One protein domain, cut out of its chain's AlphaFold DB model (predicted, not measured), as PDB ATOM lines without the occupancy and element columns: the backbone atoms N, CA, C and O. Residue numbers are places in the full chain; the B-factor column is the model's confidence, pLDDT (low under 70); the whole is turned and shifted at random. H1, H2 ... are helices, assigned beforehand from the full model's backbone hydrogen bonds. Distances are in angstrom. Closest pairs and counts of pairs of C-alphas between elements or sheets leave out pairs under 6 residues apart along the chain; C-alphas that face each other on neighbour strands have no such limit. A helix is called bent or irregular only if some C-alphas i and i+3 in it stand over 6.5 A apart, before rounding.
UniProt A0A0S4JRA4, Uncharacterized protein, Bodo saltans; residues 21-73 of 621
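This is residues 21 to 73 of the 621 residues of an uncharacterized protein of Bodo saltans (UniProt A0A0S4JRA4). Three helices follow one another as a wide, open U with a splayed arm: H2 makes the base, H1 makes a corner at one end of it, and H3, the longest helix, makes a wider corner at the other end and runs outward. No helix packs along another; the two arms, H1 and H3, lie on the same side of the base and leave the space between them empty. The printed part has 53 residues with three named helices, in the order H1, H2, H3, and no named strand; its class is all helix. The whole is extended, with a radius of gyration of the C-alphas of 17.8 A, and flat, spanning 47 by 28 by 11 A.

The longest helix, H3, residues 52 to 69, is close to but not clearly touching H2, residues 34 to 48. Their closest C-alphas are those of Ser 46 and Thr 52, 6.5 A apart. The two helices run the same way at a steep tilt of 58 degrees, and their centres are 24.8 A apart. H1, residues 21 to 30, is close to but not clearly touching H2. The closest C-alphas of these two are those of Lys 30 and Phe 36, 6.5 A apart, and the centres are 17.8 A apart. The lines of H1 and H2 are about perpendicular, at 87 degrees. H1 and H3 are apart. In H1, H2 and H3 every O i to N i+4 pair is within hydrogen-bond range.

H3, Thr 52 to Glu 69, measures 25.5 A from first to last C-alpha, and its last C-alpha, that of Glu 69, is at (10.186, 61.681, 26.298). H2, Pro 34 to Ser 48, measures 20.6 A, from C-alpha 34 at (38.731, 25.506, 21.164) to C-alpha 48 at (22.017, 35.472, 14.531). H1, Glu 21 to Lys 30, measures 14.2 A and begins with C-alpha 21 at (50.410, 43.402, 15.011). None of the three helices is bent or irregular.

The two C-alphas farthest apart are those of Lys 32 and Gly 71, 48.5 A, while the first and last printed C-alphas, those of Glu 21 and Tyr 73, are 42.7 A apart. The printed part has no cut. Both links, H1 to H2 and H2 to H3, are tight, with 3 residues each. Among the stretches that stand free are residues 21 to 30, which belong to H1, and residues 57 to 63, which belong to H3. The mean pLDDT of the printed part is 82.3, and two residues, 48 and 72, are under 70.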
ATOM      1  N   GLU A  21      50.000  44.762  15.404       82.75
ATOM      2  CA  GLU A  21      50.410  43.402  15.011       82.75
ATOM      3  C   GLU A  21      50.422  42.391  16.173       82.75
ATOM      4  O   GLU A  21      50.221  41.198  15.955       82.75
ATOM      5  N   GLN A  22      50.695  42.852  17.398       82.06
ATOM      6  CA  GLN A  22      50.683  42.020  18.604       82.06
ATOM      7  C   GLN A  22      49.257  41.609  19.000       82.06
ATOM      8  O   GLN A  22      49.039  40.456  19.357       82.06
ATOM      9  N   GLU A  23      48.283  42.508  18.856       84.50
ATOM     10  CA  GLU A  23      46.862  42.245  19.111       84.50
ATOM     11  C   GLU A  23      46.298  41.285  18.057       84.50
ATOM     12  O   GLU A  23      45.658  40.298  18.409       84.50
ATOM     13  N   VAL A  24      46.632  41.481  16.773       84.12
ATOM     14  CA  VAL A  24      46.261  40.545  15.693       84.12
ATOM     15  C   VAL A  24      46.835  39.145  15.948       84.12
ATOM     16  O   VAL A  24      46.133  38.148  15.775       84.12
ATOM     17  N   LYS A  25      48.097  39.046  16.392       84.19
ATOM     18  CA  LYS A  25      48.732  37.761  16.739       84.19
ATOM     19  C   LYS A  25      48.068  37.117  17.960       84.19
ATOM     20  O   LYS A  25      47.765  35.929  17.899       84.19
ATOM     21  N   LEU A  26      47.761  37.888  19.005       87.69
ATOM     22  CA  LEU A  26      47.077  37.406  20.209       87.69
ATOM     23  C   LEU A  26      45.651  36.914  19.909       87.69
ATOM     24  O   LEU A  26      45.263  35.847  20.381       87.69
ATOM     25  N   ILE A  27      44.890  37.635  19.079       84.19
ATOM     26  CA  ILE A  27      43.556  37.217  18.614       84.19
ATOM     27  C   ILE A  27      43.663  35.937  17.772       84.19
ATOM     28  O   ILE A  27      42.890  35.006  17.975       84.19
ATOM     29  N   HIS A  28      44.651  35.836  16.879       84.19
ATOM     30  CA  HIS A  28      44.898  34.633  16.072       84.19
ATOM     31  C   HIS A  28      45.403  33.428  16.894       84.19
ATOM     32  O   HIS A  28      45.248  32.282  16.469       84.19
ATOM     33  N   GLU A  29      46.008  33.640  18.062       88.56
ATOM     34  CA  GLU A  29      46.283  32.567  19.024       88.56
ATOM     35  C   GLU A  29      45.021  32.187  19.804       88.56
ATOM     36  O   GLU A  29      44.676  31.008  19.836       88.56
ATOM     37  N   LYS A  30      44.254  33.158  20.314       84.56
ATOM     38  CA  LYS A  30      42.982  32.903  21.014       84.56
ATOM     39  C   LYS A  30      41.934  32.220  20.133       84.56
ATOM     40  O   LYS A  30      41.252  31.322  20.605       84.56
ATOM     41  N   MET A  31      41.863  32.535  18.840       81.62
ATOM     42  CA  MET A  31      40.999  31.834  17.874       81.62
ATOM     43  C   MET A  31      41.371  30.357  17.642       81.62
ATOM     44  O   MET A  31      40.591  29.637  17.023       81.62
ATOM     45  N   LYS A  32      42.528  29.884  18.128       87.94
ATOM     46  CA  LYS A  32      42.899  28.455  18.118       87.94
ATOM     47  C   LYS A  32      42.526  27.737  19.414       87.94
ATOM     48  O   LYS A  32      42.490  26.509  19.410       87.94
ATOM     49  N   ASP A  33      42.244  28.465  20.498       91.75
ATOM     50  CA  ASP A  33      41.742  27.858  21.728       91.75
ATOM     51  C   ASP A  33      40.306  27.368  21.473       91.75
ATOM     52  O   ASP A  33      39.425  28.183  21.179       91.75
ATOM     53  N   PRO A  34      40.021  26.056  21.579       89.44
ATOM     54  CA  PRO A  34      38.731  25.506  21.164       89.44
ATOM     55  C   PRO A  34      37.569  26.012  22.024       89.44
ATOM     56  O   PRO A  34      36.454  26.133  21.527       89.44
ATOM     57  N   GLU A  35      37.820  26.365  23.288       87.56
ATOM     58  CA  GLU A  35      36.820  26.977  24.171       87.56
ATOM     59  C   GLU A  35      36.465  28.404  23.734       87.56
ATOM     60  O   GLU A  35      35.287  28.747  23.692       87.56
ATOM     61  N   PHE A  36      37.452  29.217  23.337       89.00
ATOM     62  CA  PHE A  36      37.210  30.565  22.814       89.00
ATOM     63  C   PHE A  36      36.514  30.508  21.452       89.00
ATOM     64  O   PHE A  36      35.525  31.203  21.238       89.00
ATOM     65  N   ALA A  37      36.973  29.636  20.548       85.12
ATOM     66  CA  ALA A  37      36.341  29.437  19.247       85.12
ATOM     67  C   ALA A  37      34.889  28.938  19.377       85.12
ATOM     68  O   ALA A  37      34.030  29.367  18.607       85.12
ATOM     69  N   LYS A  38      34.597  28.080  20.367       89.94
ATOM     70  CA  LYS A  38      33.237  27.630  20.693       89.94
ATOM     71  C   LYS A  38      32.390  28.760  21.280       89.94
ATOM     72  O   LYS A  38      31.307  29.005  20.765       89.94
ATOM     73  N   LEU A  39      32.889  29.481  22.286       88.31
ATOM     74  CA  LEU A  39      32.168  30.595  22.914       88.31
ATOM     75  C   LEU A  39      31.875  31.725  21.912       88.31
ATOM     76  O   LEU A  39      30.796  32.307  21.936       88.31
ATOM     77  N   MET A  40      32.802  32.001  20.989       85.44
ATOM     78  CA  MET A  40      32.598  32.979  19.919       85.44
ATOM     79  C   MET A  40      31.564  32.500  18.888       85.44
ATOM     80  O   MET A  40      30.769  33.315  18.432       85.44
ATOM     81  N   HIS A  41      31.511  31.200  18.563       81.31
ATOM     82  CA  HIS A  41      30.425  30.636  17.747       81.31
ATOM     83  C   HIS A  41      29.074  30.681  18.466       81.31
ATOM     84  O   HIS A  41      28.078  31.011  17.835       81.31
ATOM     85  N   GLU A  42      29.024  30.387  19.767       85.38
ATOM     86  CA  GLU A  42      27.795  30.470  20.571       85.38
ATOM     87  C   GLU A  42      27.291  31.922  20.652       85.38
ATOM     88  O   GLU A  42      26.100  32.170  20.470       85.38
ATOM     89  N   TYR A  43      28.195  32.897  20.784       81.50
ATOM     90  CA  TYR A  43      27.865  34.323  20.707       81.50
ATOM     91  C   TYR A  43      27.396  34.753  19.302       81.50
ATOM     92  O   TYR A  43      26.356  35.398  19.172       81.50
ATOM     93  N   MET A  44      28.099  34.352  18.236       80.06
ATOM     94  CA  MET A  44      27.689  34.630  16.849       80.06
ATOM     95  C   MET A  44      26.345  33.980  16.490       80.06
ATOM     96  O   MET A  44      25.567  34.578  15.747       80.06
ATOM     97  N   ALA A  45      26.052  32.796  17.035       77.50
ATOM     98  CA  ALA A  45      24.745  32.160  16.928       77.50
ATOM     99  C   ALA A  45      23.675  32.997  17.647       77.50
ATOM    100  O   ALA A  45      22.715  33.389  16.996       77.50
ATOM    101  N   SER A  46      23.897  33.404  18.905       77.69
ATOM    102  CA  SER A  46      22.925  34.234  19.639       77.69
ATOM    103  C   SER A  46      22.635  35.591  18.978       77.69
ATOM    104  O   SER A  46      21.487  36.010  18.935       77.69
ATOM    105  N   LEU A  47      23.625  36.246  18.353       75.56
ATOM    106  CA  LEU A  47      23.386  37.456  17.543       75.56
ATOM    107  C   LEU A  47      22.640  37.167  16.225       75.56
ATOM    108  O   LEU A  47      21.995  38.048  15.648       75.56
ATOM    109  N   SER A  48      22.741  35.937  15.719       69.25
ATOM    110  CA  SER A  48      22.017  35.472  14.531       69.25
ATOM    111  C   SER A  48      20.579  35.047  14.860       69.25
ATOM    112  O   SER A  48      19.711  35.147  13.985       69.25
ATOM    113  N   ASP A  49      20.303  34.651  16.101       80.00
ATOM    114  CA  ASP A  49      19.008  34.139  16.534       80.00
ATOM    115  C   ASP A  49      17.884  35.198  16.466       80.00
ATOM    116  O   ASP A  49      18.075  36.377  16.783       80.00
ATOM    117  N   PRO A  50      16.667  34.802  16.044       77.44
ATOM    118  CA  PRO A  50      15.556  35.728  15.831       77.44
ATOM    119  C   PRO A  50      14.870  36.180  17.127       77.44
ATOM    120  O   PRO A  50      13.966  37.009  17.056       77.44
ATOM    121  N   GLU A  51      15.240  35.625  18.285       82.25
ATOM    122  CA  GLU A  51      14.665  35.993  19.587       82.25
ATOM    123  C   GLU A  51      15.506  37.078  20.263       82.25
ATOM    124  O   GLU A  51      14.976  38.157  20.515       82.25
ATOM    125  N   THR A  52      16.824  36.887  20.384       81.19
ATOM    126  CA  THR A  52      17.768  37.929  20.829       81.19
ATOM    127  C   THR A  52      17.632  39.210  20.004       81.19
ATOM    128  O   THR A  52      17.561  40.300  20.561       81.19
ATOM    129  N   ARG A  53      17.451  39.102  18.678       75.88
ATOM    130  CA  ARG A  53      17.180  40.272  17.825       75.88
ATOM    131  C   ARG A  53      15.890  41.014  18.186       75.88
ATOM    132  O   ARG A  53      15.842  42.232  18.057       75.88
ATOM    133  N   ARG A  54      14.835  40.322  18.634       83.50
ATOM    134  CA  ARG A  54      13.600  40.987  19.094       83.50
ATOM    135  C   ARG A  54      13.839  41.725  20.402       83.50
ATOM    136  O   ARG A  54      13.373  42.850  20.521       83.50
ATOM    137  N   GLU A  55      14.593  41.135  21.327       86.06
ATOM    138  CA  GLU A  55      14.989  41.778  22.585       86.06
ATOM    139  C   GLU A  55      15.842  43.035  22.320       86.06
ATOM    140  O   GLU A  55      15.554  44.101  22.861       86.06
ATOM    141  N   GLU A  56      16.816  42.956  21.404       82.88
ATOM    142  CA  GLU A  56      17.598  44.107  20.922       82.88
ATOM    143  C   GLU A  56      16.713  45.185  20.277       82.88
ATOM    144  O   GLU A  56      16.852  46.374  20.574       82.88
ATOM    145  N   GLU A  57      15.781  44.800  19.399       83.81
ATOM    146  CA  GLU A  57      14.850  45.746  18.788       83.81
ATOM    147  C   GLU A  57      13.894  46.379  19.812       83.81
ATOM    148  O   GLU A  57      13.543  47.550  19.671       83.81
ATOM    149  N   GLU A  58      13.419  45.630  20.807       86.06
ATOM    150  CA  GLU A  58      12.539  46.124  21.873       86.06
ATOM    151  C   GLU A  58      13.280  47.083  22.805       86.06
ATOM    152  O   GLU A  58      12.757  48.162  23.094       86.06
ATOM    153  N   TYR A  59      14.532  46.778  23.149       86.88
ATOM    154  CA  TYR A  59      15.427  47.698  23.844       86.88
ATOM    155  C   TYR A  59      15.664  48.984  23.034       86.88
ATOM    156  O   TYR A  59      15.509  50.084  23.562       86.88
ATOM    157  N   LEU A  60      15.932  48.891  21.725       83.31
ATOM    158  CA  LEU A  60      16.065  50.068  20.855       83.31
ATOM    159  C   LEU A  60      14.767  50.895  20.777       83.31
ATOM    160  O   LEU A  60      14.824  52.125  20.805       83.31
ATOM    161  N   LYS A  61      13.592  50.247  20.738       84.06
ATOM    162  CA  LYS A  61      12.270  50.910  20.782       84.06
ATOM    163  C   LYS A  61      11.984  51.555  22.148       84.06
ATOM    164  O   LYS A  61      11.221  52.522  22.200       84.06
ATOM    165  N   GLN A  62      12.566  51.047  23.235       86.31
ATOM    166  CA  GLN A  62      12.525  51.679  24.558       86.31
ATOM    167  C   GLN A  62      13.455  52.899  24.616       86.31
ATOM    168  O   GLN A  62      12.972  53.988  24.914       86.31
ATOM    169  N   MET A  63      14.727  52.762  24.233       84.56
ATOM    170  CA  MET A  63      15.690  53.876  24.177       84.56
ATOM    171  C   MET A  63      15.188  55.042  23.310       84.56
ATOM    172  O   MET A  63      15.366  56.208  23.645       84.56
ATOM    173  N   GLU A  64      14.514  54.740  22.198       81.06
ATOM    174  CA  GLU A  64      13.862  55.731  21.336       81.06
ATOM    175  C   GLU A  64      12.684  56.446  22.017       81.06
ATOM    176  O   GLU A  64      12.463  57.635  21.784       81.06
ATOM    177  N   ARG A  65      11.913  55.732  22.846       83.50
ATOM    178  CA  ARG A  65      10.810  56.314  23.622       83.50
ATOM    179  C   ARG A  65      11.356  57.249  24.693       83.50
ATOM    180  O   ARG A  65      10.899  58.381  24.767       83.50
ATOM    181  N   GLU A  66      12.354  56.797  25.445       82.94
ATOM    182  CA  GLU A  66      13.022  57.574  26.493       82.94
ATOM    183  C   GLU A  66      13.691  58.832  25.915       82.94
ATOM    184  O   GLU A  66      13.520  59.921  26.460       82.94
ATOM    185  N   ALA A  67      14.342  58.736  24.748       80.25
ATOM    186  CA  ALA A  67      14.878  59.900  24.039       80.25
ATOM    187  C   ALA A  67      13.780  60.904  23.633       80.25
ATOM    188  O   ALA A  67      13.937  62.107  23.832       80.25
ATOM    189  N   LYS A  68      12.641  60.432  23.108       78.06
ATOM    190  CA  LYS A  68      11.510  61.293  22.707       78.06
ATOM    191  C   LYS A  68      10.772  61.907  23.898       78.06
ATOM    192  O   LYS A  68      10.303  63.041  23.800       78.06
ATOM    193  N   GLU A  69      10.706  61.195  25.017       76.94
ATOM    194  CA  GLU A  69      10.186  61.681  26.298       76.94
ATOM    195  C   GLU A  69      11.117  62.750  26.901       76.94
ATOM    196  O   GLU A  69      10.642  63.796  27.337       76.94
ATOM    197  N   GLY A  70      12.438  62.582  26.756       72.00
ATOM    198  CA  GLY A  70      13.456  63.618  26.988       72.00
ATOM    199  C   GLY A  70      13.488  64.760  25.955       72.00
ATOM    200  O   GLY A  70      14.306  65.670  26.070       72.00
ATOM    201  N   GLY A  71      12.604  64.750  24.949       71.12
ATOM    202  CA  GLY A  71      12.460  65.814  23.948       71.12
ATOM    203  C   GLY A  71      13.344  65.690  22.699       71.12
ATOM    204  O   GLY A  71      13.303  66.570  21.834       71.12
ATOM    205  N   ASP A  72      14.114  64.613  22.562       68.38
ATOM    206  CA  ASP A  72      15.131  64.438  21.526       68.38
ATOM    207  C   ASP A  72      14.577  63.726  20.272       68.38
ATOM    208  O   ASP A  72      14.842  62.563  19.975       68.38
ATOM    209  N   TYR A  73      13.783  64.458  19.483       73.44
ATOM    210  CA  TYR A  73      13.194  63.988  18.213       73.44
ATOM    211  C   TYR A  73      14.188  63.975  17.030       73.44
ATOM    212  O   TYR A  73      13.782  63.997  15.867       73.44
TER     213      TYR A  73